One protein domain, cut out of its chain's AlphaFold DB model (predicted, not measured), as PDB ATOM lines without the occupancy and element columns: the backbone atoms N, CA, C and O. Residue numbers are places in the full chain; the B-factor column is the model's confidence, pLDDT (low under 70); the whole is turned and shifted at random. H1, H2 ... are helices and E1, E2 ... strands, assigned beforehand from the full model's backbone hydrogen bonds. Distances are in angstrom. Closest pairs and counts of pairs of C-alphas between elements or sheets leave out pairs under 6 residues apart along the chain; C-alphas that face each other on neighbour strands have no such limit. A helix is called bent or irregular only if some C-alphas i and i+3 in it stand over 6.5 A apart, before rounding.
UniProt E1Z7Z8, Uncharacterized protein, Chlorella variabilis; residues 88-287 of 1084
ATOM      1  N   ARG A  88      -9.588 -22.432  -9.726       77.94
ATOM      2  CA  ARG A  88      -9.855 -21.049  -9.360       77.94
ATOM      3  C   ARG A  88     -11.154 -21.061  -8.595       77.94
ATOM      4  O   ARG A  88     -12.230 -21.212  -9.176       77.94
ATOM      5  N   TRP A  89     -11.035 -20.906  -7.285       89.12
ATOM      6  CA  TRP A  89     -12.064 -20.197  -6.556       89.12
ATOM      7  C   TRP A  89     -11.847 -18.694  -6.767       89.12
ATOM      8  O   TRP A  89     -10.718 -18.222  -6.921       89.12
ATOM      9  N   ARG A  90     -12.931 -17.926  -6.828       93.81
ATOM     10  CA  ARG A  90     -12.881 -16.471  -6.971       93.81
ATOM     11  C   ARG A  90     -14.002 -15.854  -6.166       93.81
ATOM     12  O   ARG A  90     -15.168 -16.127  -6.422       93.81
ATOM     13  N   CYS A  91     -13.654 -14.961  -5.252       92.94
ATOM     14  CA  CYS A  91     -14.639 -14.153  -4.550       92.94
ATOM     15  C   CYS A  91     -14.798 -12.791  -5.217       92.94
ATOM     16  O   CYS A  91     -13.840 -12.202  -5.724       92.94
ATOM     17  N   THR A  92     -16.028 -12.293  -5.219       89.25
ATOM     18  CA  THR A  92     -16.321 -10.925  -5.633       89.25
ATOM     19  C   THR A  92     -15.636  -9.946  -4.674       89.25
ATOM     20  O   THR A  92     -15.783 -10.094  -3.460       89.25
ATOM     21  N   PRO A  93     -14.855  -8.969  -5.177       84.62
ATOM     22  CA  PRO A  93     -14.230  -7.972  -4.318       84.62
ATOM     23  C   PRO A  93     -15.300  -7.093  -3.669       84.62
ATOM     24  O   PRO A  93     -16.124  -6.497  -4.364       84.62
ATOM     25  N   THR A  94     -15.275  -6.985  -2.345       84.94
ATOM     26  CA  THR A  94     -16.203  -6.161  -1.562       84.94
ATOM     27  C   THR A  94     -15.441  -5.412  -0.473       84.94
ATOM     28  O   THR A  94     -14.383  -5.851  -0.028       84.94
ATOM     29  N   LYS A  95     -15.969  -4.260  -0.033       83.81
ATOM     30  CA  LYS A  95     -15.384  -3.510   1.095       83.81
ATOM     31  C   LYS A  95     -15.505  -4.273   2.416       83.81
ATOM     32  O   LYS A  95     -14.646  -4.131   3.276       83.81
ATOM     33  N   ASP A  96     -16.559  -5.073   2.549       83.56
ATOM     34  CA  ASP A  96     -16.801  -5.943   3.695       83.56
ATOM     35  C   ASP A  96     -16.718  -7.404   3.250       83.56
ATOM     36  O   ASP A  96     -17.459  -7.828   2.358       83.56
ATOM     37  N   ALA A  97     -15.825  -8.172   3.873       84.06
ATOM     38  CA  ALA A  97     -15.627  -9.588   3.590       84.06
ATOM     39  C   ALA A  97     -16.885 -10.442   3.830       84.06
ATOM     40  O   ALA A  97     -17.004 -11.510   3.239       84.06
ATOM     41  N   ASN A  98     -17.840  -9.981   4.637       83.00
ATOM     42  CA  ASN A  98     -19.118 -10.659   4.849       83.00
ATOM     43  C   ASN A  98     -20.041 -10.548   3.621       83.00
ATOM     44  O   ASN A  98     -20.894 -11.402   3.401       83.00
ATOM     45  N   HIS A  99     -19.855  -9.540   2.761       88.31
ATOM     46  CA  HIS A  99     -20.701  -9.308   1.577       88.31
ATOM     47  C   HIS A  99     -20.249 -10.070   0.326       88.31
ATOM     48  O   HIS A  99     -20.803  -9.868  -0.760       88.31
ATOM     49  N   ARG A 100     -19.190 -10.875   0.443       90.88
ATOM     50  CA  ARG A 100     -18.587 -11.549  -0.702       90.88
ATOM     51  C   ARG A 100     -19.414 -12.757  -1.125       90.88
ATOM     52  O   ARG A 100     -19.872 -13.547  -0.304       90.88
ATOM     53  N   VAL A 101     -19.506 -12.929  -2.433       94.62
ATOM     54  CA  VAL A 101     -19.987 -14.150  -3.079       94.62
ATOM     55  C   VAL A 101     -18.809 -14.796  -3.791       94.62
ATOM     56  O   VAL A 101     -18.099 -14.108  -4.533       94.62
ATOM     57  N   CYS A 102     -18.592 -16.086  -3.554       96.06
ATOM     58  CA  CYS A 102     -17.488 -16.858  -4.108       96.06
ATOM     59  C   CYS A 102     -17.986 -17.901  -5.113       96.06
ATOM     60  O   CYS A 102     -18.921 -18.650  -4.840       96.06
ATOM     61  N   GLU A 103     -17.335 -17.937  -6.273       96.06
ATOM     62  CA  GLU A 103     -17.412 -19.008  -7.265       96.06
ATOM     63  C   GLU A 103     -16.316 -20.029  -6.946       96.06
ATOM     64  O   GLU A 103     -15.164 -19.658  -6.719       96.06
ATOM     65  N   TYR A 104     -16.664 -21.308  -6.957       95.50
ATOM     66  CA  TYR A 104     -15.768 -22.444  -6.811       95.50
ATOM     67  C   TYR A 104     -15.885 -23.313  -8.061       95.50
ATOM     68  O   TYR A 104     -16.990 -23.608  -8.522       95.50
ATOM     69  N   SER A 105     -14.743 -23.737  -8.597       93.94
ATOM     70  CA  SER A 105     -14.691 -24.664  -9.728       93.94
ATOM     71  C   SER A 105     -14.416 -26.078  -9.222       93.94
ATOM     72  O   SER A 105     -13.518 -26.263  -8.401       93.94
ATOM     73  N   SER A 106     -15.149 -27.065  -9.742       91.00
ATOM     74  CA  SER A 106     -14.911 -28.496  -9.491       91.00
ATOM     75  C   SER A 106     -15.016 -28.926  -8.016       91.00
ATOM     76  O   SER A 106     -14.135 -29.621  -7.508       91.00
ATOM     77  N   LEU A 107     -16.095 -28.542  -7.323       95.50
ATOM     78  CA  LEU A 107     -16.376 -29.082  -5.985       95.50
ATOM     79  C   LEU A 107     -16.906 -30.512  -6.077       95.50
ATOM     80  O   LEU A 107     -17.681 -30.835  -6.974       95.50
ATOM     81  N   ILE A 108     -16.545 -31.349  -5.109       94.88
ATOM     82  CA  ILE A 108     -17.084 -32.705  -4.990       94.88
ATOM     83  C   ILE A 108     -18.034 -32.766  -3.803       94.88
ATOM     84  O   ILE A 108     -17.611 -32.532  -2.681       94.88
ATOM     85  N   VAL A 109     -19.300 -33.115  -4.023       94.12
ATOM     86  CA  VAL A 109     -20.248 -33.397  -2.938       94.12
ATOM     87  C   VAL A 109     -20.318 -34.899  -2.715       94.12
ATOM     88  O   VAL A 109     -20.685 -35.642  -3.624       94.12
ATOM     89  N   HIS A 110     -19.990 -35.340  -1.505       92.50
ATOM     90  CA  HIS A 110     -20.078 -36.737  -1.095       92.50
ATOM     91  C   HIS A 110     -20.637 -36.825   0.325       92.50
ATOM     92  O   HIS A 110     -20.135 -36.151   1.230       92.50
ATOM     93  N   ARG A 111     -21.700 -37.626   0.510       87.75
ATOM     94  CA  ARG A 111     -22.442 -37.739   1.785       87.75
ATOM     95  C   ARG A 111     -22.796 -36.364   2.369       87.75
ATOM     96  O   ARG A 111     -22.528 -36.063   3.530       87.75
ATOM     97  N   GLY A 112     -23.285 -35.477   1.500       86.19
ATOM     98  CA  GLY A 112     -23.661 -34.105   1.847       86.19
ATOM     99  C   GLY A 112     -22.512 -33.116   2.065       86.19
ATOM    100  O   GLY A 112     -22.734 -31.908   2.088       86.19
ATOM    101  N   THR A 113     -21.271 -33.568   2.194       92.19
ATOM    102  CA  THR A 113     -20.141 -32.658   2.410       92.19
ATOM    103  C   THR A 113     -19.563 -32.228   1.068       92.19
ATOM    104  O   THR A 113     -19.282 -33.078   0.226       92.19
ATOM    105  N   ALA A 114     -19.389 -30.919   0.861       94.81
ATOM    106  CA  ALA A 114     -18.723 -30.391  -0.326       94.81
ATOM    107  C   ALA A 114     -17.224 -30.203  -0.056       94.81
ATOM    108  O   ALA A 114     -16.832 -29.455   0.843       94.81
ATOM    109  N   TYR A 115     -16.408 -30.869  -0.862       95.56
ATOM    110  CA  TYR A 115     -14.959 -30.895  -0.788       95.56
ATOM    111  C   TYR A 115     -14.345 -30.073  -1.922       95.56
ATOM    112  O   TYR A 115     -14.737 -30.204  -3.085       95.56
ATOM    113  N   TYR A 116     -13.350 -29.259  -1.583       95.56
ATOM    114  CA  TYR A 116     -12.477 -28.582  -2.533       95.56
ATOM    115  C   TYR A 116     -11.137 -29.315  -2.584       95.56
ATOM    116  O   TYR A 116     -10.383 -29.303  -1.610       95.56
ATOM    117  N   LEU A 117     -10.852 -29.974  -3.708       93.19
ATOM    118  CA  LEU A 117      -9.628 -30.758  -3.863       93.19
ATOM    119  C   LEU A 117      -8.430 -29.873  -4.218       93.19
ATOM    120  O   LEU A 117      -8.459 -29.163  -5.224       93.19
ATOM    121  N   THR A 118      -7.346 -29.979  -3.453       91.94
ATOM    122  CA  THR A 118      -6.103 -29.222  -3.678       91.94
ATOM    123  C   THR A 118      -4.859 -30.063  -3.378       91.94
ATOM    124  O   THR A 118      -4.940 -31.035  -2.630       91.94
ATOM    125  N   ASP A 119      -3.718 -29.687  -3.957       90.31
ATOM    126  CA  ASP A 119      -2.389 -30.194  -3.563       90.31
ATOM    127  C   ASP A 119      -1.677 -29.237  -2.584       90.31
ATOM    128  O   ASP A 119      -0.614 -29.535  -2.049       90.31
ATOM    129  N   ASP A 120      -2.258 -28.057  -2.346       91.31
ATOM    130  CA  ASP A 120      -1.732 -27.065  -1.413       91.31
ATOM    131  C   ASP A 120      -2.275 -27.315  -0.001       91.31
ATOM    132  O   ASP A 120      -3.425 -26.995   0.307       91.31
ATOM    133  N   HIS A 121      -1.427 -27.871   0.864       88.94
ATOM    134  CA  HIS A 121      -1.730 -28.117   2.276       88.94
ATOM    135  C   HIS A 121      -1.967 -26.844   3.100       88.94
ATOM    136  O   HIS A 121      -2.499 -26.939   4.204       88.94
ATOM    137  N   SER A 122      -1.559 -25.677   2.599       91.88
ATOM    138  CA  SER A 122      -1.723 -24.386   3.274       91.88
ATOM    139  C   SER A 122      -2.949 -23.602   2.803       91.88
ATOM    140  O   SER A 122      -3.219 -22.520   3.321       91.88
ATOM    141  N   LEU A 123      -3.701 -24.129   1.829       92.94
ATOM    142  CA  LEU A 123      -4.848 -23.428   1.272       92.94
ATOM    143  C   LEU A 123      -5.980 -23.308   2.299       92.94
ATOM    144  O   LEU A 123      -6.616 -24.297   2.662       92.94
ATOM    145  N   GLU A 124      -6.317 -22.073   2.655       93.00
ATOM    146  CA  GLU A 124      -7.529 -21.738   3.397       93.00
ATOM    147  C   GLU A 124      -8.551 -21.075   2.472       93.00
ATOM    148  O   GLU A 124      -8.264 -20.081   1.795       93.00
ATOM    149  N   LEU A 125      -9.771 -21.618   2.438       93.62
ATOM    150  CA  LEU A 125     -10.864 -21.008   1.688       93.62
ATOM    151  C   LEU A 125     -11.573 -19.947   2.535       93.62
ATOM    152  O   LEU A 125     -11.863 -20.176   3.712       93.62
ATOM    153  N   PRO A 126     -11.925 -18.793   1.945       91.56
ATOM    154  CA  PRO A 126     -12.656 -17.762   2.660       91.56
ATOM    155  C   PRO A 126     -14.064 -18.232   3.036       91.56
ATOM    156  O   PRO A 126     -14.846 -18.622   2.170       91.56
ATOM    157  N   ALA A 127     -14.415 -18.102   4.317       91.81
ATOM    158  CA  ALA A 127     -15.781 -18.314   4.784       91.81
ATOM    159  C   ALA A 127     -16.707 -17.173   4.332       91.81
ATOM    160  O   ALA A 127     -16.390 -15.994   4.518       91.81
ATOM    161  N   VAL A 128     -17.853 -17.509   3.753       91.75
ATOM    162  CA  VAL A 128     -18.863 -16.554   3.283       91.75
ATOM    163  C   VAL A 128     -20.149 -16.683   4.080       91.75
ATOM    164  O   VAL A 128     -20.478 -17.766   4.559       91.75
ATOM    165  N   ASP A 129     -20.886 -15.586   4.211       88.81
ATOM    166  CA  ASP A 129     -22.228 -15.624   4.789       88.81
ATOM    167  C   ASP A 129     -23.166 -16.324   3.800       88.81
ATOM    168  O   ASP A 129     -23.218 -15.944   2.634       88.81
ATOM    169  N   VAL A 130     -23.905 -17.344   4.236       87.31
ATOM    170  CA  VAL A 130     -24.853 -18.095   3.381       87.31
ATOM    171  C   VAL A 130     -26.313 -17.919   3.783       87.31
ATOM    172  O   VAL A 130     -27.192 -18.521   3.176       87.31
ATOM    173  N   THR A 131     -26.546 -17.068   4.774       82.69
ATOM    174  CA  THR A 131     -27.835 -16.532   5.210       82.69
ATOM    175  C   THR A 131     -27.597 -15.091   5.658       82.69
ATOM    176  O   THR A 131     -26.463 -14.691   5.928       82.69
ATOM    177  N   TYR A 132     -28.654 -14.288   5.736       74.81
ATOM    178  CA  TYR A 132     -28.579 -12.896   6.181       74.81
ATOM    179  C   TYR A 132     -28.212 -12.740   7.670       74.81
ATOM    180  O   TYR A 132     -27.839 -11.644   8.105       74.81
ATOM    181  N   HIS A 133     -28.284 -13.824   8.450       75.75
ATOM    182  CA  HIS A 133     -27.901 -13.832   9.856       75.75
ATOM    183  C   HIS A 133     -26.369 -13.962  10.027       75.75
ATOM    184  O   HIS A 133     -25.800 -14.986   9.658       75.75
ATOM    185  N   PRO A 134     -25.677 -13.013  10.688       67.44
ATOM    186  CA  PRO A 134     -24.208 -12.950  10.750       67.44
ATOM    187  C   PRO A 134     -23.594 -13.873  11.815       67.44
ATOM    188  O   PRO A 134     -22.525 -13.580  12.356       67.44
ATOM    189  N   ALA A 135     -24.284 -14.944  12.218       73.56
ATOM    190  CA  ALA A 135     -23.761 -15.768  13.301       73.56
ATOM    191  C   ALA A 135     -22.521 -16.546  12.810       73.56
ATOM    192  O   ALA A 135     -22.501 -16.998  11.666       73.56
ATOM    193  N   PRO A 136     -21.470 -16.716  13.635       77.25
ATOM    194  CA  PRO A 136     -20.263 -17.427  13.208       77.25
ATOM    195  C   PRO A 136     -20.534 -18.839  12.670       77.25
ATOM    196  O   PRO A 136     -19.866 -19.273  11.737       77.25
ATOM    197  N   ASP A 137     -21.542 -19.533  13.209       78.62
ATOM    198  CA  ASP A 137     -21.956 -20.874  12.775       78.62
ATOM    199  C   ASP A 137     -22.855 -20.877  11.519       78.62
ATOM    200  O   ASP A 137     -23.256 -21.939  11.032       78.62
ATOM    201  N   GLU A 138     -23.175 -19.694  10.995       79.62
ATOM    202  CA  GLU A 138     -23.930 -19.450   9.763       79.62
ATOM    203  C   GLU A 138     -23.025 -19.124   8.564       79.62
ATOM    204  O   GLU A 138     -23.510 -19.000   7.440       79.62
ATOM    205  N   LYS A 139     -21.704 -19.048   8.773       88.31
ATOM    206  CA  LYS A 139     -20.725 -18.923   7.689       88.31
ATOM    207  C   LYS A 139     -20.394 -20.277   7.077       88.31
ATOM    208  O   LYS A 139     -20.445 -21.311   7.740       88.31
ATOM    209  N   TYR A 140     -20.007 -20.264   5.808       92.38
ATOM    210  CA  TYR A 140     -19.687 -21.467   5.058       92.38
ATOM    211  C   TYR A 140     -18.407 -21.312   4.240       92.38
ATOM    212  O   TYR A 140     -18.202 -20.311   3.559       92.38
ATOM    213  N   ALA A 141     -17.573 -22.345   4.272       94.25
ATOM    214  CA  ALA A 141     -16.532 -22.603   3.290       94.25
ATOM    215  C   ALA A 141     -16.558 -24.105   2.960       94.25
ATOM    216  O   ALA A 141     -16.834 -24.909   3.858       94.25
ATOM    217  N   PRO A 142     -16.277 -24.510   1.710       95.50
ATOM    218  CA  PRO A 142     -16.068 -25.916   1.387       95.50
ATOM    219  C   PRO A 142     -14.929 -26.520   2.213       95.50
ATOM    220  O   PRO A 142     -13.946 -25.842   2.518       95.50
ATOM    221  N   THR A 143     -15.026 -27.812   2.522       96.12
ATOM    222  CA  THR A 143     -13.952 -28.534   3.208       96.12
ATOM    223  C   THR A 143     -12.771 -28.685   2.256       96.12
ATOM    224  O   THR A 143     -12.890 -29.335   1.217       96.12
ATOM    225  N   VAL A 144     -11.624 -28.100   2.593       95.12
ATOM    226  CA  VAL A 144     -10.391 -28.303   1.823       95.12
ATOM    227  C   VAL A 144      -9.903 -29.727   2.066       95.12
ATOM    228  O   VAL A 144      -9.684 -30.126   3.208       95.12
ATOM    229  N   LEU A 145      -9.767 -30.506   0.996       94.56
ATOM    230  CA  LEU A 145      -9.323 -31.895   1.057       94.56
ATOM    231  C   LEU A 145      -8.102 -32.075   0.164       94.56
ATOM    232  O   LEU A 145      -8.147 -31.807  -1.040       94.56
ATOM    233  N   HIS A 146      -7.008 -32.547   0.755       93.81
ATOM    234  CA  HIS A 146      -5.804 -32.818  -0.010       93.81
ATOM    235  C   HIS A 146      -6.026 -34.014  -0.946       93.81
ATOM    236  O   HIS A 146      -6.613 -35.019  -0.534       93.81
ATOM    237  N   ARG A 147      -5.542 -33.956  -2.195       90.69
ATOM    238  CA  ARG A 147      -5.794 -35.027  -3.183       90.69
ATOM    239  C   ARG A 147      -5.314 -36.403  -2.718       90.69
ATOM    240  O   ARG A 147      -5.992 -37.393  -2.976       90.69
ATOM    241  N   SER A 148      -4.213 -36.478  -1.967       90.38
ATOM    242  CA  SER A 148      -3.725 -37.755  -1.408       90.38
ATOM    243  C   SER A 148      -4.655 -38.374  -0.353       90.38
ATOM    244  O   SER A 148      -4.550 -39.566  -0.080       90.38
ATOM    245  N   GLN A 149      -5.573 -37.594   0.225       93.25
ATOM    246  CA  GLN A 149      -6.550 -38.033   1.229       93.25
ATOM    247  C   GLN A 149      -7.931 -38.323   0.618       93.25
ATOM    248  O   GLN A 149      -8.828 -38.799   1.308       93.25
ATOM    249  N   ALA A 150      -8.113 -38.068  -0.679       90.75
ATOM    250  CA  ALA A 150      -9.385 -38.208  -1.384       90.75
ATOM    251  C   ALA A 150      -9.742 -39.657  -1.775       90.75
ATOM    252  O   ALA A 150     -10.725 -39.864  -2.482       90.75
ATOM    253  N   GLY A 151      -8.974 -40.660  -1.322       89.06
ATOM    254  CA  GLY A 151      -9.174 -42.074  -1.676       89.06
ATOM    255  C   GLY A 151     -10.594 -42.574  -1.403       89.06
ATOM    256  O   GLY A 151     -11.204 -43.185  -2.278       89.06
ATOM    257  N   PHE A 152     -11.177 -42.187  -0.263       90.19
ATOM    258  CA  PHE A 152     -12.539 -42.573   0.123       90.19
ATOM    259  C   PHE A 152     -13.626 -42.092  -0.857       90.19
ATOM    260  O   PHE A 152     -14.684 -42.706  -0.943       90.19
ATOM    261  N   LEU A 153     -13.381 -41.022  -1.629       86.75
ATOM    262  CA  LEU A 153     -14.325 -40.547  -2.651       86.75
ATOM    263  C   LEU A 153     -14.434 -41.527  -3.832       86.75
ATOM    264  O   LEU A 153     -15.425 -41.501  -4.566       86.75
ATOM    265  N   LEU A 154     -13.417 -42.375  -4.019       83.00
ATOM    266  CA  LEU A 154     -13.308 -43.367  -5.092       83.00
ATOM    267  C   LEU A 154     -13.639 -44.798  -4.626       83.00
ATOM    268  O   LEU A 154     -13.811 -45.684  -5.465       83.00
ATOM    269  N   GLU A 155     -13.721 -45.028  -3.316       77.62
ATOM    270  CA  GLU A 155     -14.043 -46.324  -2.717       77.62
ATOM    271  C   GLU A 155     -15.547 -46.647  -2.840       77.62
ATOM    272  O   GLU A 155     -16.400 -45.767  -2.737       77.62
ATOM    273  N   GLY A 156     -15.887 -47.923  -3.066       74.38
ATOM    274  CA  GLY A 156     -17.274 -48.402  -3.191       74.38
ATOM    275  C   GLY A 156     -17.904 -48.284  -4.591       74.38
ATOM    276  O   GLY A 156     -17.262 -47.902  -5.573       74.38
ATOM    277  N   GLU A 157     -19.182 -48.656  -4.694       73.31
ATOM    278  CA  GLU A 157     -20.014 -48.545  -5.908       73.31
ATOM    279  C   GLU A 157     -20.718 -47.174  -5.991       73.31
ATOM    280  O   GLU A 157     -21.912 -47.089  -6.260       73.31
ATOM    281  N   ASN A 158     -19.991 -46.079  -5.731       78.38
ATOM    282  CA  ASN A 158     -20.573 -44.735  -5.794       78.38
ATOM    283  C   ASN A 158     -20.846 -44.323  -7.248       78.38
ATOM    284  O   ASN A 158     -19.942 -44.320  -8.092       78.38
ATOM    285  N   GLU A 159     -22.077 -43.910  -7.534       87.31
ATOM    286  CA  GLU A 159     -22.434 -43.349  -8.835       87.31
ATOM    287  C   GLU A 159     -21.998 -41.880  -8.933       87.31
ATOM    288  O   GLU A 159     -22.247 -41.077  -8.031       87.31
ATOM    289  N   TRP A 160     -21.375 -41.506 -10.055       88.25
ATOM    290  CA  TRP A 160     -20.903 -40.140 -10.293       88.25
ATOM    291  C   TRP A 160     -21.864 -39.350 -11.176       88.25
ATOM    292  O   TRP A 160     -22.233 -39.786 -12.268       88.25
ATOM    293  N   PHE A 161     -22.202 -38.141 -10.735       89.88
ATOM    294  CA  PHE A 161     -23.045 -37.214 -11.488       89.88
ATOM    295  C   PHE A 161     -22.369 -35.859 -11.625       89.88
ATOM    296  O   PHE A 161     -21.618 -35.429 -10.754       89.88
ATOM    297  N   ARG A 162     -22.660 -35.168 -12.725       91.81
ATOM    298  CA  ARG A 162     -22.178 -33.810 -12.974       91.81
ATOM    299  C   ARG A 162     -23.320 -32.819 -12.850       91.81
ATOM    300  O   ARG A 162     -24.387 -33.026 -13.426       91.81
ATOM    301  N   VAL A 163     -23.067 -31.732 -12.131       93.31
ATOM    302  CA  VAL A 163     -23.979 -30.597 -11.994       93.31
ATOM    303  C   VAL A 163     -23.267 -29.364 -12.559       93.31
ATOM    304  O   VAL A 163     -22.334 -28.870 -11.925       93.31
ATOM    305  N   PRO A 164     -23.662 -28.873 -13.751       94.00
ATOM    306  CA  PRO A 164     -22.935 -27.799 -14.432       94.00
ATOM    307  C   PRO A 164     -22.892 -26.486 -13.646       94.00
ATOM    308  O   PRO A 164     -21.888 -25.775 -13.656       94.00
ATOM    309  N   LEU A 165     -23.992 -26.156 -12.965       95.12
ATOM    310  CA  LEU A 165     -24.138 -24.919 -12.214       95.12
ATOM    311  C   LEU A 165     -24.960 -25.162 -10.951       95.12
ATOM    312  O   LEU A 165     -26.067 -25.702 -10.996       95.12
ATOM    313  N   SER A 166     -24.408 -24.748  -9.818       95.44
ATOM    314  CA  SER A 166     -25.009 -24.959  -8.508       95.44
ATOM    315  C   SER A 166     -24.862 -23.741  -7.607       95.44
ATOM    316  O   SER A 166     -23.962 -22.917  -7.784       95.44
ATOM    317  N   TRP A 167     -25.758 -23.648  -6.629       94.94
ATOM    318  CA  TRP A 167     -25.708 -22.656  -5.565       94.94
ATOM    319  C   TRP A 167     -25.770 -23.355  -4.211       94.94
ATOM    320  O   TRP A 167     -26.676 -24.148  -3.966       94.94
ATOM    321  N   LEU A 168     -24.809 -23.066  -3.340       94.44
ATOM    322  CA  LEU A 168     -24.705 -23.604  -1.989       94.44
ATOM    323  C   LEU A 168     -25.269 -22.568  -1.012       94.44
ATOM    324  O   LEU A 168     -24.701 -21.480  -0.866       94.44
ATOM    325  N   TRP A 169     -26.391 -22.895  -0.376       90.31
ATOM    326  CA  TRP A 169     -27.167 -21.986   0.471       90.31
ATOM    327  C   TRP A 169     -27.446 -22.587   1.842       90.31
ATOM    328  O   TRP A 169     -27.522 -23.807   1.989       90.31
ATOM    329  N   LYS A 170     -27.665 -21.743   2.846       85.88
ATOM    330  CA  LYS A 170     -28.130 -22.176   4.159       85.88
ATOM    331  C   LYS A 170     -29.336 -21.344   4.561       85.88
ATOM    332  O   LYS A 170     -29.354 -20.134   4.398       85.88
ATOM    333  N   VAL A 171     -30.348 -22.013   5.078       78.31
ATOM    334  CA  VAL A 171     -31.492 -21.359   5.700       78.31
ATOM    335  C   VAL A 171     -31.137 -21.074   7.155       78.31
ATOM    336  O   VAL A 171     -30.472 -21.900   7.788       78.31
ATOM    337  N   THR A 172     -31.526 -19.911   7.678       73.44
ATOM    338  CA  THR A 172     -31.169 -19.531   9.053       73.44
ATOM    339  C   THR A 172     -31.673 -20.557  10.073       73.44
ATOM    340  O   THR A 172     -32.841 -20.938  10.068       73.44
ATOM    341  N   LYS A 173     -30.808 -20.997  10.998       68.88
ATOM    342  CA  LYS A 173     -31.194 -21.977  12.032       68.88
ATOM    343  C   LYS A 173     -32.108 -21.397  13.107       68.88
ATOM    344  O   LYS A 173     -32.686 -22.144  13.893       68.88
ATOM    345  N   ARG A 174     -32.163 -20.069  13.234       66.81
ATOM    346  CA  ARG A 174     -32.768 -19.427  14.407       66.81
ATOM    347  C   ARG A 174     -34.282 -19.321  14.321       66.81
ATOM    348  O   ARG A 174     -34.920 -19.221  15.369       66.81
ATOM    349  N   TRP A 175     -34.854 -19.346  13.116       71.75
ATOM    350  CA  TRP A 175     -36.279 -19.096  12.931       71.75
ATOM    351  C   TRP A 175     -36.890 -19.941  11.803       71.75
ATOM    352  O   TRP A 175     -36.972 -19.489  10.665       71.75
ATOM    353  N   ASP A 176     -37.404 -21.126  12.145       73.88
ATOM    354  CA  ASP A 176     -38.104 -22.014  11.200       73.88
ATOM    355  C   ASP A 176     -39.569 -21.579  11.002       73.88
ATOM    356  O   ASP A 176     -40.511 -22.177  11.529       73.88
ATOM    357  N   ASN A 177     -39.790 -20.444  10.324       82.12
ATOM    358  CA  ASN A 177     -41.140 -20.010   9.953       82.12
ATOM    359  C   ASN A 177     -41.212 -19.352   8.566       82.12
ATOM    360  O   ASN A 177     -40.232 -18.829   8.039       82.12
ATOM    361  N   LEU A 178     -42.419 -19.360   7.988       85.75
ATOM    362  CA  LEU A 178     -42.673 -18.894   6.623       85.75
ATOM    363  C   LEU A 178     -42.139 -17.476   6.346       85.75
ATOM    364  O   LEU A 178     -41.646 -17.244   5.249       85.75
ATOM    365  N   ALA A 179     -42.190 -16.545   7.307       85.94
ATOM    366  CA  ALA A 179     -41.715 -15.177   7.091       85.94
ATOM    367  C   ALA A 179     -40.212 -15.104   6.857       85.94
ATOM    368  O   ALA A 179     -39.797 -14.517   5.865       85.94
ATOM    369  N   HIS A 180     -39.408 -15.763   7.686       83.69
ATOM    370  CA  HIS A 180     -37.954 -15.716   7.520       83.69
ATOM    371  C   HIS A 180     -37.491 -16.459   6.268       83.69
ATOM    372  O   HIS A 180     -36.608 -15.991   5.560       83.69
ATOM    373  N   HIS A 181     -38.127 -17.581   5.938       83.00
ATOM    374  CA  HIS A 181     -37.715 -18.377   4.785       83.00
ATOM    375  C   HIS A 181     -38.175 -17.739   3.474       83.00
ATOM    376  O   HIS A 181     -37.371 -17.385   2.614       83.00
ATOM    377  N   PHE A 182     -39.489 -17.574   3.320       86.38
ATOM    378  CA  PHE A 182     -40.064 -17.075   2.077       86.38
ATOM    379  C   PHE A 182     -39.878 -15.573   1.932       86.38
ATOM    380  O   PHE A 182     -39.524 -15.082   0.861       86.38
ATOM    381  N   GLY A 183     -40.152 -14.859   3.017       85.06
ATOM    382  CA  GLY A 183     -40.172 -13.415   3.030       85.06
ATOM    383  C   GLY A 183     -38.785 -12.791   3.093       85.06
ATOM    384  O   GLY A 183     -38.684 -11.670   2.631       85.06
ATOM    385  N   GLU A 184     -37.747 -13.457   3.616       84.19
ATOM    386  CA  GLU A 184     -36.411 -12.855   3.815       84.19
ATOM    387  C   GLU A 184     -35.303 -13.625   3.060       84.19
ATOM    388  O   GLU A 184     -34.666 -13.072   2.151       84.19
ATOM    389  N   ASP A 185     -35.091 -14.913   3.366       84.62
ATOM    390  CA  ASP A 185     -34.015 -15.737   2.786       84.62
ATOM    391  C   ASP A 185     -34.159 -15.886   1.263       84.62
ATOM    392  O   ASP A 185     -33.208 -15.656   0.515       84.62
ATOM    393  N   VAL A 186     -35.350 -16.239   0.771       86.50
ATOM    394  CA  VAL A 186     -35.565 -16.517  -0.660       86.50
ATOM    395  C   VAL A 186     -35.528 -15.252  -1.516       86.50
ATOM    396  O   VAL A 186     -35.048 -15.296  -2.653       86.50
ATOM    397  N   VAL A 187     -35.972 -14.114  -0.980       89.31
ATOM    398  CA  VAL A 187     -35.806 -12.809  -1.639       89.31
ATOM    399  C   VAL A 187     -34.311 -12.495  -1.782       89.31
ATOM    400  O   VAL A 187     -33.846 -12.128  -2.864       89.31
ATOM    401  N   THR A 188     -33.534 -12.745  -0.721       88.38
ATOM    402  CA  THR A 188     -32.066 -12.598  -0.695       88.38
ATOM    403  C   THR A 188     -31.367 -13.517  -1.693       88.38
ATOM    404  O   THR A 188     -30.522 -13.055  -2.470       88.38
ATOM    405  N   LEU A 189     -31.763 -14.788  -1.754       88.00
ATOM    406  CA  LEU A 189     -31.265 -15.744  -2.738       88.00
ATOM    407  C   LEU A 189     -31.564 -15.278  -4.170       88.00
ATOM    408  O   LEU A 189     -30.658 -15.246  -5.000       88.00
ATOM    409  N   HIS A 190     -32.804 -14.873  -4.461       91.00
ATOM    410  CA  HIS A 190     -33.182 -14.381  -5.786       91.00
ATOM    411  C   HIS A 190     -32.332 -13.185  -6.222       91.00
ATOM    412  O   HIS A 190     -31.796 -13.201  -7.330       91.00
ATOM    413  N   ASN A 191     -32.181 -12.171  -5.365       90.75
ATOM    414  CA  ASN A 191     -31.388 -10.989  -5.705       90.75
ATOM    415  C   ASN A 191     -29.926 -11.365  -5.977       90.75
ATOM    416  O   ASN A 191     -29.313 -10.896  -6.937       90.75
ATOM    417  N   THR A 192     -29.380 -12.277  -5.171       90.44
ATOM    418  CA  THR A 192     -27.999 -12.737  -5.330       90.44
ATOM    419  C   THR A 192     -27.818 -13.507  -6.648       90.44
ATOM    420  O   THR A 192     -26.875 -13.240  -7.396       90.44
ATOM    421  N   LEU A 193     -28.761 -14.381  -7.013       91.31
ATOM    422  CA  LEU A 193     -28.763 -15.073  -8.309       91.31
ATOM    423  C   LEU A 193     -28.898 -14.098  -9.485       91.31
ATOM    424  O   LEU A 193     -28.156 -14.199 -10.463       91.31
ATOM    425  N   CYS A 194     -29.807 -13.129  -9.385       92.31
ATOM    426  CA  CYS A 194     -30.021 -12.120 -10.416       92.31
ATOM    427  C   CYS A 194     -28.744 -11.302 -10.662       92.31
ATOM    428  O   CYS A 194     -28.288 -11.183 -11.799       92.31
ATOM    429  N   ARG A 195     -28.094 -10.828  -9.594       91.69
ATOM    430  CA  ARG A 195     -26.878 -10.008  -9.679       91.69
ATOM    431  C   ARG A 195     -25.665 -10.765 -10.212       91.69
ATOM    432  O   ARG A 195     -24.910 -10.215 -11.010       91.69
ATOM    433  N   HIS A 196     -25.437 -11.991  -9.742       91.81
ATOM    434  CA  HIS A 196     -24.194 -12.717 -10.025       91.81
ATOM    435  C   HIS A 196     -24.293 -13.651 -11.232       91.81
ATOM    436  O   HIS A 196     -23.287 -13.881 -11.900       91.81
ATOM    437  N   LEU A 197     -25.489 -14.161 -11.543       92.12
ATOM    438  CA  LEU A 197     -25.707 -15.078 -12.663       92.12
ATOM    439  C   LEU A 197     -26.539 -14.473 -13.800       92.12
ATOM    440  O   LEU A 197     -26.583 -15.068 -14.877       92.12
ATOM    441  N   GLY A 198     -27.175 -13.312 -13.594       91.44
ATOM    442  CA  GLY A 198     -28.134 -12.739 -14.545       91.44
ATOM    443  C   GLY A 198     -29.480 -13.478 -14.573       91.44
ATOM    444  O   GLY A 198     -30.249 -13.318 -15.520       91.44
ATOM    445  N   GLU A 199     -29.762 -14.308 -13.561       89.12
ATOM    446  CA  GLU A 199     -30.940 -15.181 -13.492       89.12
ATOM    447  C   GLU A 199     -32.104 -14.519 -12.741       89.12
ATOM    448  O   GLU A 199     -32.413 -14.865 -11.599       89.12
ATOM    449  N   CYS A 200     -32.760 -13.555 -13.390       91.00
ATOM    450  CA  CYS A 200     -33.830 -12.748 -12.783       91.00
ATOM    451  C   CYS A 200     -35.253 -13.153 -13.230       91.00
ATOM    452  O   CYS A 200     -36.227 -12.726 -12.619       91.00
ATOM    453  N   THR A 201     -35.398 -13.974 -14.279       88.69
ATOM    454  CA  THR A 201     -36.685 -14.230 -14.959       88.69
ATOM    455  C   THR A 201     -37.309 -15.591 -14.624       88.69
ATOM    456  O   THR A 201     -36.631 -16.491 -14.126       88.69
ATOM    457  N   TYR A 202     -38.601 -15.753 -14.938       88.06
ATOM    458  CA  TYR A 202     -39.288 -17.049 -14.996       88.06
ATOM    459  C   TYR A 202     -39.790 -17.341 -16.432       88.06
ATOM    460  O   TYR A 202     -40.359 -16.438 -17.045       88.06
ATOM    461  N   PRO A 203     -39.617 -18.568 -16.966       88.31
ATOM    462  CA  PRO A 203     -38.755 -19.613 -16.415       88.31
ATOM    463  C   PRO A 203     -37.288 -19.132 -16.340       88.31
ATOM    464  O   PRO A 203     -36.912 -18.180 -17.036       88.31
ATOM    465  N   PRO A 204     -36.459 -19.723 -15.462       86.19
ATOM    466  CA  PRO A 204     -35.038 -19.390 -15.402       86.19
ATOM    467  C   PRO A 204     -34.359 -19.661 -16.750       86.19
ATOM    468  O   PRO A 204     -34.705 -20.621 -17.441       86.19
ATOM    469  N   ARG A 205     -33.384 -18.825 -17.127       86.19
ATOM    470  CA  ARG A 205     -32.624 -18.989 -18.380       86.19
ATOM    471  C   ARG A 205     -31.578 -20.084 -18.242       86.19
ATOM    472  O   ARG A 205     -31.270 -20.771 -19.215       86.19
ATOM    473  N   ARG A 206     -31.033 -20.239 -17.035       86.00
ATOM    474  CA  ARG A 206     -30.122 -21.317 -16.661       86.00
ATOM    475  C   ARG A 206     -30.726 -22.134 -15.538       86.00
ATOM    476  O   ARG A 206     -31.187 -21.613 -14.530       86.00
ATOM    477  N   GLU A 207     -30.648 -23.438 -15.712       84.69
ATOM    478  CA  GLU A 207     -30.953 -24.404 -14.675       84.69
ATOM    479  C   GLU A 207     -29.840 -24.368 -13.609       84.69
ATOM    480  O   GLU A 207     -28.694 -24.725 -13.886       84.69
ATOM    481  N   VAL A 208     -30.169 -23.904 -12.399       92.44
ATOM    482  CA  VAL A 208     -29.251 -23.861 -11.249       92.44
ATOM    483  C   VAL A 208     -29.728 -24.883 -10.219       92.44
ATOM    484  O   VAL A 208     -30.881 -24.855  -9.791       92.44
ATOM    485  N   GLN A 209     -28.858 -25.794  -9.786       93.12
ATOM    486  CA  GLN A 209     -29.202 -26.695  -8.686       93.12
ATOM    487  C   GLN A 209     -28.915 -26.013  -7.345       93.12
ATOM    488  O   GLN A 209     -27.763 -25.710  -7.032       93.12
ATOM    489  N   LEU A 210     -29.952 -25.795  -6.539       92.44
ATOM    490  CA  LEU A 210     -29.804 -25.305  -5.170       92.44
ATOM    491  C   LEU A 210     -29.469 -26.475  -4.236       92.44
ATOM    492  O   LEU A 210     -30.240 -27.435  -4.167       92.44
ATOM    493  N   PHE A 211     -28.348 -26.385  -3.525       91.31
ATOM    494  CA  PHE A 211     -27.979 -27.294  -2.442       91.31
ATOM    495  C   PHE A 211     -28.113 -26.576  -1.104       91.31
ATOM    496  O   PHE A 211     -27.477 -25.545  -0.877       91.31
ATOM    497  N   LEU A 212     -28.933 -27.133  -0.220       89.44
ATOM    498  CA  LEU A 212     -29.125 -26.640   1.134       89.44
ATOM    499  C   LEU A 212     -28.123 -27.324   2.062       89.44
ATOM    500  O   LEU A 212     -28.105 -28.543   2.195       89.44
ATOM    501  N   LEU A 213     -27.284 -26.518   2.705       85.56
ATOM    502  CA  LEU A 213     -26.160 -26.958   3.533       85.56
ATOM    503  C   LEU A 213     -26.584 -27.514   4.907       85.56
ATOM    504  O   LEU A 213     -25.746 -28.036   5.643       85.56
ATOM    505  N   HIS A 214     -27.864 -27.401   5.264       81.12
ATOM    506  CA  HIS A 214     -28.439 -27.944   6.495       81.12
ATOM    507  C   HIS A 214     -29.141 -29.289   6.250       81.12
ATOM    508  O   HIS A 214     -29.408 -29.660   5.104       81.12
ATOM    509  N   SER A 215     -29.425 -30.023   7.332       75.19
ATOM    510  CA  SER A 215     -30.226 -31.250   7.264       75.19
ATOM    511  C   SER A 215     -31.700 -30.945   6.999       75.19
ATOM    512  O   SER A 215     -32.209 -29.882   7.374       75.19
ATOM    513  N   ARG A 216     -32.399 -31.892   6.373       68.06
ATOM    514  CA  ARG A 216     -33.839 -31.840   6.104       68.06
ATOM    515  C   ARG A 216     -34.658 -31.815   7.394       68.06
ATOM    516  O   ARG A 216     -35.690 -31.149   7.438       68.06
ATOM    517  N   GLU A 217     -34.179 -32.483   8.442       66.06
ATOM    518  CA  GLU A 217     -34.796 -32.465   9.776       66.06
ATOM    519  C   GLU A 217     -34.891 -31.044  10.352       66.06
ATOM    520  O   GLU A 217     -35.901 -30.684  10.948       66.06
ATOM    521  N   GLN A 218     -33.894 -30.190  10.087       58.69
ATOM    522  CA  GLN A 218     -33.814 -28.811  10.592       58.69
ATOM    523  C   GLN A 218     -34.673 -27.790   9.809       58.69
ATOM    524  O   GLN A 218     -34.440 -26.590   9.906       58.69
ATOM    525  N   GLY A 219     -35.659 -28.244   9.029       52.12
ATOM    526  CA  GLY A 219     -36.610 -27.384   8.305       52.12
ATOM    527  C   GLY A 219     -37.816 -28.146   7.751       52.12
ATOM    528  O   GLY A 219     -38.392 -27.761   6.728       52.12
ATOM    529  N   ALA A 220     -38.169 -29.276   8.374       54.97
ATOM    530  CA  ALA A 220     -39.168 -30.212   7.863       54.97
ATOM    531  C   ALA A 220     -40.554 -29.568   7.681       54.97
ATOM    532  O   ALA A 220     -41.269 -29.909   6.737       54.97
ATOM    533  N   LEU A 221     -40.905 -28.599   8.535       55.94
ATOM    534  CA  LEU A 221     -42.172 -27.866   8.463       55.94
ATOM    535  C   LEU A 221     -42.299 -27.038   7.178       55.94
ATOM    536  O   LEU A 221     -43.399 -26.897   6.644       55.94
ATOM    537  N   LEU A 222     -41.184 -26.526   6.651       63.25
ATOM    538  CA  LEU A 222     -41.153 -25.656   5.471       63.25
ATOM    539  C   LEU A 222     -40.533 -26.318   4.243       63.25
ATOM    540  O   LEU A 222     -40.472 -25.702   3.182       63.25
ATOM    541  N   ALA A 223     -40.129 -27.585   4.328       63.50
ATOM    542  CA  ALA A 223     -39.542 -28.302   3.203       63.50
ATOM    543  C   ALA A 223     -40.392 -28.259   1.912       63.50
ATOM    544  O   ALA A 223     -39.801 -28.035   0.850       63.50
ATOM    545  N   PRO A 224     -41.739 -28.380   1.944       67.94
ATOM    546  CA  PRO A 224     -42.556 -28.240   0.733       67.94
ATOM    547  C   PRO A 224     -42.522 -26.818   0.152       67.94
ATOM    548  O   PRO A 224     -42.473 -26.629  -1.067       67.94
ATOM    549  N   VAL A 225     -42.505 -25.815   1.031       74.56
ATOM    550  CA  VAL A 225     -42.461 -24.392   0.686       74.56
ATOM    551  C   VAL A 225     -41.115 -24.070   0.026       74.56
ATOM    552  O   VAL A 225     -41.086 -23.574  -1.102       74.56
ATOM    553  N   ASN A 226     -40.011 -24.486   0.650       75.69
ATOM    554  CA  ASN A 226     -38.652 -24.348   0.125       75.69
ATOM    555  C   ASN A 226     -38.482 -25.063  -1.225       75.69
ATOM    556  O   ASN A 226     -37.904 -24.500  -2.152       75.69
ATOM    557  N   ALA A 227     -38.996 -26.291  -1.363       74.19
ATOM    558  CA  ALA A 227     -38.886 -27.059  -2.603       74.19
ATOM    559  C   ALA A 227     -39.610 -26.372  -3.773       74.19
ATOM    560  O   ALA A 227     -39.040 -26.234  -4.857       74.19
ATOM    561  N   THR A 228     -40.840 -25.904  -3.545       78.12
ATOM    562  CA  THR A 228     -41.636 -25.214  -4.574       78.12
ATOM    563  C   THR A 228     -40.997 -23.881  -4.969       78.12
ATOM    564  O   THR A 228     -40.908 -23.548  -6.149       78.12
ATOM    565  N   GLN A 229     -40.475 -23.136  -3.994       82.06
ATOM    566  CA  GLN A 229     -39.830 -21.845  -4.237       82.06
ATOM    567  C   GLN A 229     -38.491 -21.981  -4.952       82.06
ATOM    568  O   GLN A 229     -38.243 -21.254  -5.914       82.06
ATOM    569  N   ALA A 230     -37.656 -22.937  -4.539       84.38
ATOM    570  CA  ALA A 230     -36.415 -23.256  -5.233       84.38
ATOM    571  C   ALA A 230     -36.694 -23.574  -6.705       84.38
ATOM    572  O   ALA A 230     -36.045 -23.010  -7.580       84.38
ATOM    573  N   ARG A 231     -37.755 -24.339  -6.999       85.81
ATOM    574  CA  ARG A 231     -38.163 -24.615  -8.383       85.81
ATOM    575  C   ARG A 231     -38.480 -23.334  -9.163       85.81
ATOM    576  O   ARG A 231     -38.017 -23.196 -10.291       85.81
ATOM    577  N   CYS A 232     -39.185 -22.370  -8.574       88.25
ATOM    578  CA  CYS A 232     -39.441 -21.079  -9.227       88.25
ATOM    579  C   CYS A 232     -38.159 -20.247  -9.443       88.25
ATOM    580  O   CYS A 232     -38.010 -19.554 -10.457       88.25
ATOM    581  N   VAL A 233     -37.228 -20.301  -8.484       88.56
ATOM    582  CA  VAL A 233     -36.022 -19.457  -8.442       88.56
ATOM    583  C   VAL A 233     -34.819 -20.067  -9.174       88.56
ATOM    584  O   VAL A 233     -33.915 -19.348  -9.603       88.56
ATOM    585  N   THR A 234     -34.795 -21.372  -9.400       88.50
ATOM    586  CA  THR A 234     -33.628 -22.043  -9.988       88.50
ATOM    587  C   THR A 234     -33.984 -23.062 -11.070       88.50
ATOM    588  O   THR A 234     -33.103 -23.535 -11.786       88.50
ATOM    589  N   GLY A 235     -35.274 -23.377 -11.227       83.38
ATOM    590  CA  GLY A 235     -35.781 -24.368 -12.180       83.38
ATOM    591  C   GLY A 235     -35.791 -25.787 -11.618       83.38
ATOM    592  O   GLY A 235     -36.427 -26.664 -12.195       83.38
ATOM    593  N   TRP A 236     -35.153 -25.999 -10.463       84.69
ATOM    594  CA  TRP A 236     -35.018 -27.294  -9.804       84.69
ATOM    595  C   TRP A 236     -35.450 -27.219  -8.340       84.69
ATOM    596  O   TRP A 236     -35.257 -26.189  -7.694       84.69
ATOM    597  N   PRO A 237     -36.009 -28.300  -7.774       84.81
ATOM    598  CA  PRO A 237     -36.209 -28.375  -6.337       84.81
ATOM    599  C   PRO A 237     -34.856 -28.336  -5.618       84.81
ATOM    600  O   PRO A 237     -33.845 -28.831  -6.128       84.81
ATOM    601  N   ALA A 238     -34.848 -27.788  -4.406       86.94
ATOM    602  CA  ALA A 238     -33.677 -27.824  -3.543       86.94
ATOM    603  C   ALA A 238     -33.256 -29.272  -3.219       86.94
ATOM    604  O   ALA A 238     -34.095 -30.171  -3.108       86.94
ATOM    605  N   VAL A 239     -31.952 -29.491  -3.056       87.50
ATOM    606  CA  VAL A 239     -31.364 -30.752  -2.583       87.50
ATOM    607  C   VAL A 239     -30.749 -30.490  -1.215       87.50
ATOM    608  O   VAL A 239     -29.888 -29.625  -1.087       87.50
ATOM    609  N   TYR A 240     -31.201 -31.209  -0.193       88.44
ATOM    610  CA  TYR A 240     -30.665 -31.080   1.162       88.44
ATOM    611  C   TYR A 240     -29.355 -31.853   1.307       88.44
ATOM    612  O   TYR A 240     -29.067 -32.771   0.538       88.44
ATOM    613  N   ARG A 241     -28.550 -31.483   2.302       87.19
ATOM    614  CA  ARG A 241     -27.263 -32.123   2.583       87.19
ATOM    615  C   ARG A 241     -27.392 -33.631   2.820       87.19
ATOM    616  O   ARG A 241     -26.560 -34.409   2.374       87.19
ATOM    617  N   ASP A 242     -28.425 -34.015   3.545       85.00
ATOM    618  CA  ASP A 242     -28.788 -35.373   3.949       85.00
ATOM    619  C   ASP A 242     -29.888 -35.969   3.058       85.00
ATOM    620  O   ASP A 242     -30.577 -36.906   3.449       85.00
ATOM    621  N   ASP A 243     -30.094 -35.414   1.861       83.31
ATOM    622  CA  ASP A 243     -31.099 -35.931   0.941       83.31
ATOM    623  C   ASP A 243     -30.767 -37.389   0.566       83.31
ATOM    624  O   ASP A 243     -29.650 -37.644   0.105       83.31
ATOM    625  N   PRO A 244     -31.710 -38.346   0.694       81.31
ATOM    626  CA  PRO A 244     -31.467 -39.756   0.370       81.31
ATOM    627  C   PRO A 244     -30.968 -39.968  -1.062       81.31
ATOM    628  O   PRO A 244     -30.262 -40.930  -1.358       81.31
ATOM    629  N   ARG A 245     -31.264 -39.028  -1.973       80.88
ATOM    630  CA  ARG A 245     -30.726 -39.046  -3.338       80.88
ATOM    631  C   ARG A 245     -29.198 -38.948  -3.374       80.88
ATOM    632  O   ARG A 245     -28.650 -39.219  -4.434       80.88
ATOM    633  N   LEU A 246     -28.526 -38.555  -2.292       83.50
ATOM    634  CA  LEU A 246     -27.071 -38.400  -2.193       83.50
ATOM    635  C   LEU A 246     -26.356 -39.574  -1.500       83.50
ATOM    636  O   LEU A 246     -25.129 -39.615  -1.538       83.50
ATOM    637  N   GLU A 247     -27.072 -40.516  -0.876       83.69
ATOM    638  CA  GLU A 247     -26.494 -41.519   0.042       83.69
ATOM    639  C   GLU A 247     -25.451 -42.446  -0.621       83.69
ATOM    640  O   GLU A 247     -24.447 -42.804  -0.006       83.69
ATOM    641  N   SER A 248     -25.632 -42.752  -1.908       83.19
ATOM    642  CA  SER A 248     -24.738 -43.589  -2.727       83.19
ATOM    643  C   SER A 248     -24.134 -42.849  -3.926       83.19
ATOM    644  O   SER A 248     -23.697 -43.463  -4.905       83.19
ATOM    645  N   LYS A 249     -24.143 -41.510  -3.892       87.75
ATOM    646  CA  LYS A 249     -23.750 -40.680  -5.035       87.75
ATOM    647  C   LYS A 249     -22.638 -39.714  -4.680       87.75
ATOM    648  O   LYS A 249     -22.632 -39.090  -3.621       87.75
ATOM    649  N   THR A 250     -21.743 -39.531  -5.640       91.69
ATOM    650  CA  THR A 250     -20.741 -38.471  -5.615       91.69
ATOM    651  C   THR A 250     -21.051 -37.487  -6.735       91.69
ATOM    652  O   THR A 250     -21.174 -37.859  -7.903       91.69
ATOM    653  N   LEU A 251     -21.216 -36.212  -6.389       94.06
ATOM    654  CA  LEU A 251     -21.527 -35.167  -7.360       94.06
ATOM    655  C   LEU A 251     -20.285 -34.329  -7.639       94.06
ATOM    656  O   LEU A 251     -19.665 -33.821  -6.713       94.06
ATOM    657  N   LEU A 252     -19.971 -34.118  -8.912       94.38
ATOM    658  CA  LEU A 252     -19.050 -33.082  -9.356       94.38
ATOM    659  C   LEU A 252     -19.855 -31.824  -9.691       94.38
ATOM    660  O   LEU A 252     -20.582 -31.789 -10.688       94.38
ATOM    661  N   LEU A 253     -19.716 -30.790  -8.868       95.62
ATOM    662  CA  LEU A 253     -20.228 -29.455  -9.149       95.62
ATOM    663  C   LEU A 253     -19.186 -28.726 -10.003       95.62
ATOM    664  O   LEU A 253     -18.154 -28.288  -9.495       95.62
ATOM    665  N   GLU A 254     -19.434 -28.616 -11.307       94.56
ATOM    666  CA  GLU A 254     -18.478 -27.993 -12.234       94.56
ATOM    667  C   GLU A 254     -18.258 -26.523 -11.863       94.56
ATOM    668  O   GLU A 254     -17.119 -26.059 -11.788       94.56
ATOM    669  N   LYS A 255     -19.357 -25.828 -11.548       95.56
ATOM    670  CA  LYS A 255     -19.365 -24.494 -10.955       95.56
ATOM    671  C   LYS A 255     -20.339 -24.435  -9.790       95.56
ATOM    672  O   LYS A 255     -21.519 -24.770  -9.929       95.56
ATOM    673  N   ALA A 256     -19.854 -23.961  -8.655       96.06
ATOM    674  CA  ALA A 256     -20.646 -23.759  -7.455       96.06
ATOM    675  C   ALA A 256     -20.470 -22.334  -6.949       96.06
ATOM    676  O   ALA A 256     -19.356 -21.828  -6.884       96.06
ATOM    677  N   TRP A 257     -21.568 -21.694  -6.577       96.50
ATOM    678  CA  TRP A 257     -21.559 -20.363  -5.984       96.50
ATOM    679  C   TRP A 257     -22.016 -20.441  -4.537       96.50
ATOM    680  O   TRP A 257     -22.889 -21.239  -4.204       96.50
ATOM    681  N   SER A 258     -21.437 -19.620  -3.671       95.38
ATOM    682  CA  SER A 258     -21.889 -19.481  -2.291       95.38
ATOM    683  C   SER A 258     -21.638 -18.067  -1.787       95.38
ATOM    684  O   SER A 258     -20.681 -17.414  -2.209       95.38
ATOM    685  N   GLY A 259     -22.492 -17.591  -0.888       92.25
ATOM    686  CA  GLY A 259     -22.410 -16.245  -0.334       92.25
ATOM    687  C   GLY A 259     -23.709 -15.458  -0.478       92.25
ATOM    688  O   GLY A 259     -24.551 -15.777  -1.321       92.25
ATOM    689  N   ILE A 260     -23.827 -14.381   0.294       88.44
ATOM    690  CA  ILE A 260     -24.865 -13.361   0.145       88.44
ATOM    691  C   ILE A 260     -24.241 -12.011  -0.212       88.44
ATOM    692  O   ILE A 260     -23.298 -11.546   0.433       88.44
ATOM    693  N   GLY A 261     -24.773 -11.379  -1.260       87.94
ATOM    694  CA  GLY A 261     -24.283 -10.096  -1.765       87.94
ATOM    695  C   GLY A 261     -24.549  -8.920  -0.812       87.94
ATOM    696  O   GLY A 261     -25.205  -9.078   0.214       87.94
ATOM    697  N   PRO A 262     -24.095  -7.699  -1.140       86.94
ATOM    698  CA  PRO A 262     -24.147  -6.537  -0.239       86.94
ATOM    699  C   PRO A 262     -25.560  -6.006   0.059       86.94
ATOM    700  O   PRO A 262     -25.696  -5.026   0.787       86.94
ATOM    701  N   GLU A 263     -26.596  -6.614  -0.514       87.19
ATOM    702  CA  GLU A 263     -27.996  -6.216  -0.403       87.19
ATOM    703  C   GLU A 263     -28.816  -7.355   0.195       87.19
ATOM    704  O   GLU A 263     -28.597  -8.524  -0.126       87.19
ATOM    705  N   CYS A 264     -29.783  -7.015   1.036       80.69
ATOM    706  CA  CYS A 264     -30.648  -7.972   1.717       80.69
ATOM    707  C   CYS A 264     -32.022  -7.340   1.982       80.69
ATOM    708  O   CYS A 264     -32.141  -6.116   2.083       80.69
ATOM    709  N   HIS A 265     -33.064  -8.169   2.044       78.44
ATOM    710  CA  HIS A 265     -34.441  -7.734   2.274       78.44
ATOM    711  C   HIS A 265     -34.812  -7.763   3.764       78.44
ATOM    712  O   HIS A 265     -34.389  -8.668   4.477       78.44
ATOM    713  N   SER A 266     -35.601  -6.768   4.199       61.91
ATOM    714  CA  SER A 266     -36.301  -6.651   5.486       61.91
ATOM    715  C   SER A 266     -35.742  -7.475   6.659       61.91
ATOM    716  O   SER A 266     -36.280  -8.517   7.024       61.91
ATOM    717  N   GLN A 267     -34.745  -6.928   7.363       61.97
ATOM    718  CA  GLN A 267     -34.527  -7.257   8.773       61.97
ATOM    719  C   GLN A 267     -33.788  -6.127   9.504       61.97
ATOM    720  O   GLN A 267     -32.928  -5.446   8.936       61.97
ATOM    721  N   ARG A 268     -34.030  -6.023  10.821       55.06
ATOM    722  CA  ARG A 268     -33.115  -5.364  11.769       55.06
ATOM    723  C   ARG A 268     -31.660  -5.853  11.594       55.06
ATOM    724  O   ARG A 268     -30.746  -5.064  11.779       55.06
ATOM    725  N   GLY A 269     -31.418  -7.103  11.193       53.62
ATOM    726  CA  GLY A 269     -30.060  -7.603  10.955       53.62
ATOM    727  C   GLY A 269     -29.371  -6.950   9.752       53.62
ATOM    728  O   GLY A 269     -28.236  -6.508   9.869       53.62
ATOM    729  N   CYS A 270     -30.044  -6.801   8.610       65.56
ATOM    730  CA  CYS A 270     -29.372  -6.323   7.400       65.56
ATOM    731  C   CYS A 270     -29.046  -4.822   7.418       65.56
ATOM    732  O   CYS A 270     -27.949  -4.451   7.009       65.56
ATOM    733  N   ALA A 271     -29.947  -3.972   7.924       55.09
ATOM    734  CA  ALA A 271     -29.793  -2.513   7.845       55.09
ATOM    735  C   ALA A 271     -29.836  -1.770   9.193       55.09
ATOM    736  O   ALA A 271     -29.576  -0.564   9.214       55.09
ATOM    737  N   SER A 272     -30.181  -2.419  10.315       58.28
ATOM    738  CA  SER A 272     -30.266  -1.671  11.576       58.28
ATOM    739  C   SER A 272     -28.902  -1.408  12.188       58.28
ATOM    740  O   SER A 272     -27.944  -2.163  12.024       58.28
ATOM    741  N   GLU A 273     -28.843  -0.320  12.948       51.88
ATOM    742  CA  GLU A 273     -27.666   0.008  13.736       51.88
ATOM    743  C   GLU A 273     -27.431  -0.991  14.858       51.88
ATOM    744  O   GLU A 273     -26.294  -1.103  15.285       51.88
ATOM    745  N   THR A 274     -28.463  -1.721  15.304       53.53
ATOM    746  CA  THR A 274     -28.391  -2.618  16.459       53.53
ATOM    747  C   THR A 274     -29.226  -3.888  16.284       53.53
ATOM    748  O   THR A 274     -30.457  -3.829  16.225       53.53
ATOM    749  N   GLU A 275     -28.593  -5.056  16.334       53.72
ATOM    750  CA  GLU A 275     -29.293  -6.339  16.447       53.72
ATOM    751  C   GLU A 275     -29.309  -6.758  17.922       53.72
ATOM    752  O   GLU A 275     -28.256  -6.859  18.545       53.72
ATOM    753  N   PHE A 276     -30.496  -6.912  18.523       54.94
ATOM    754  CA  PHE A 276     -30.652  -7.193  19.966       54.94
ATOM    755  C   PHE A 276     -29.877  -6.229  20.897       54.94
ATOM    756  O   PHE A 276     -29.461  -6.612  21.984       54.94
ATOM    757  N   GLY A 277     -29.682  -4.975  20.472       51.44
ATOM    758  CA  GLY A 277     -28.944  -3.960  21.235       51.44
ATOM    759  C   GLY A 277     -27.435  -3.891  20.955       51.44
ATOM    760  O   GLY A 277     -26.778  -3.007  21.497       51.44
ATOM    761  N   ALA A 278     -26.876  -4.747  20.089       53.34
ATOM    762  CA  ALA A 278     -25.457  -4.717  19.715       53.34
ATOM    763  C   ALA A 278     -25.227  -4.043  18.354       53.34
ATOM    764  O   ALA A 278     -25.889  -4.393  17.376       53.34
ATOM    765  N   ILE A 279     -24.266  -3.109  18.276       59.91
ATOM    766  CA  ILE A 279     -23.966  -2.377  17.038       59.91
ATOM    767  C   ILE A 279     -23.359  -3.301  15.980       59.91
ATOM    768  O   ILE A 279     -22.292  -3.879  16.201       59.91
ATOM    769  N   ARG A 280     -23.991  -3.391  14.803       64.25
ATOM    770  CA  ARG A 280     -23.441  -4.147  13.667       64.25
ATOM    771  C   ARG A 280     -22.478  -3.305  12.838       64.25
ATOM    772  O   ARG A 280     -22.785  -2.176  12.454       64.25
ATOM    773  N   LYS A 281     -21.305  -3.877  12.551       64.62
ATOM    774  CA  LYS A 281     -20.263  -3.263  11.705       64.62
ATOM    775  C   LYS A 281     -20.417  -3.617  10.219       64.62
ATOM    776  O   LYS A 281     -19.874  -2.905   9.384       64.62
ATOM    777  N   ASP A 282     -21.182  -4.659   9.909       68.06
ATOM    778  CA  ASP A 282     -21.336  -5.293   8.597       68.06
ATOM    779  C   ASP A 282     -22.706  -5.004   7.957       68.06
ATOM    780  O   ASP A 282     -23.495  -5.899   7.652       68.06
ATOM    781  N   LYS A 283     -23.028  -3.712   7.817       75.81
ATOM    782  CA  LYS A 283     -24.335  -3.249   7.322       75.81
ATOM    783  C   LYS A 283     -24.510  -3.574   5.833       75.81
ATOM    784  O   LYS A 283     -23.725  -3.113   5.003       75.81
ATOM    785  N   ARG A 284     -25.599  -4.260   5.483       82.94
ATOM    786  CA  ARG A 284     -26.046  -4.480   4.099       82.94
ATOM    787  C   ARG A 284     -27.012  -3.378   3.673       82.94
ATOM    788  O   ARG A 284     -27.746  -2.814   4.482       82.94
ATOM    789  N   ALA A 285     -27.013  -3.059   2.386       83.38
ATOM    790  CA  ALA A 285     -27.995  -2.145   1.821       83.38
ATOM    791  C   ALA A 285     -29.374  -2.823   1.747       83.38
ATOM    792  O   ALA A 285     -29.471  -4.033   1.526       83.38
ATOM    793  N   GLY A 286     -30.441  -2.038   1.899       82.56
ATOM    794  CA  GLY A 286     -31.784  -2.501   1.549       82.56
ATOM    795  C   GLY A 286     -31.869  -2.791   0.051       82.56
ATOM    796  O   GLY A 286     -31.206  -2.131  -0.754       82.56
ATOM    797  N   MET A 287     -32.666  -3.786  -0.329       87.00
ATOM    798  CA  MET A 287     -32.848  -4.107  -1.743       87.00
ATOM    799  C   MET A 287     -33.547  -2.974  -2.501       87.00
ATOM    800  O   MET A 287     -34.514  -2.401  -1.997       87.00
TER     801      MET A 287
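What this domain is: This is residues 88 to 287 of the 1084 residues of an uncharacterized protein of Chlorella variabilis (UniProt E1Z7Z8). One strongly twisted sheet of seven strands forms a bent wall, with the long strands E1 and E7 side by side along it. Near E2 and E3 the short helix H1 makes one end; beside E5 and E6 at the wall's other part H2 and H3 lie side by side, and the tail with the short H4 lies far from H1. The printed part has 200 residues, with four named helices and seven named strands in the order E1 E2 E3 H1 E4 E5 H2 E6 H3 E7 H4; helices and strands are mixed, and under half of the residues are in named elements. The sheet is branched at E7 and holds both parallel and antiparallel pairs. The whole is compact, with a radius of gyration of the C-alphas of 16.7 A and spans of 51 by 38 by 31 A.

Where its parts are: Start at Arg 88 and pass to C-alpha 102 at (-17.488, -16.858, -4.108), where E1 begins; it runs to residue 110, 20.3 A, and bends by 80 degrees at residue 105. Next come E2, residues 113 to 118, 15.7 A, and E3, residues 143 to 146, 9.8 A. H1, residues 147 to 153, spans 10.2 A and is irregular, with C-alphas 149 and 152 7.6 A apart. E4, residues 159 to 163, 13.2 A, runs on into E5, residues 166 to 169, 9.7 A, at 90 degrees across a break of 2 residues. Find C-alpha 178 at (-42.673, -18.894, 6.623); from there H2 runs to residue 197, 26.0 A, irregular but only just, with C-alphas 183 and 186 6.7 A apart. E6 holds residues 209 to 212, 9.8 A, and H3 residues 223 to 234, 15.8 A. E7, residues 249 to 258, 21.5 A, bends by 84 degrees at residue 255. H4, residues 268 to 271, 5.9 A, ends at C-alpha 271, (-29.793, -2.513, 7.845).

How they stand to each other: Look first at E1 and E2, an antiparallel hairpin with N 108 and O 115 2.9 A apart, within hydrogen-bond range. On the other side of E1 is E7, antiparallel, with N 104 and O 256 at 2.7 A. E3, an edge strand, is parallel to E2, with N 116 and O 143 at 2.8 A. H1 is on the sheet at a height of 7.3 A, over none of the strands; its closest C-alphas to E2 are those of Arg 147 and Leu 117, 5.8 A apart. On the side of E7 away from E1 you find E4 beside residues 249 to 253 and E5 beside residues 256 to 258, both parallel to it; N 252 and O 161 are 2.8 A apart, N 168 and O 257 2.8 A. E5, H2 and E6 form a strand-helix-strand unit, two parallel neighbour strands with a helix between them, with a right-handed crossover; N 211 and O 167 are 2.8 A apart. H2 only grazes the sheet, with residues 185 to 197. With residues 181 to 190 alone it touches H3, at a shallow tilt of 22 degrees, the same way; the closest C-alphas are those of His 190 and Val 233, 6.4 A apart. H3 is on the sheet, and its closest C-alphas to E6 are those of Thr 234 and Gln 209, 6.6 A apart. H4 is not on the sheet and is apart from H1, H2 and H3. Every O i to N i+4 pair is within range in H3, 14 of 16 in H2 and 0 of 3 in H1, where 2 of 4 O i to N i+3 pairs are; H4 is too short for such a pair.

The domain as a whole: The two C-alphas farthest apart are those of Glu 157 and Gly 277, at 53.0 A. The printed part has no cut. The links E2 to E3, H2 to E6 and H3 to E7 are long. Near the last printed residue, Met 287, residues 285 to 286 pair in parallel with residues 263 to 264. The mean pLDDT of the printed part is 83.7; it is under 70 at residue 134, residues 173 to 174, 216 to 224 and 266 to 282.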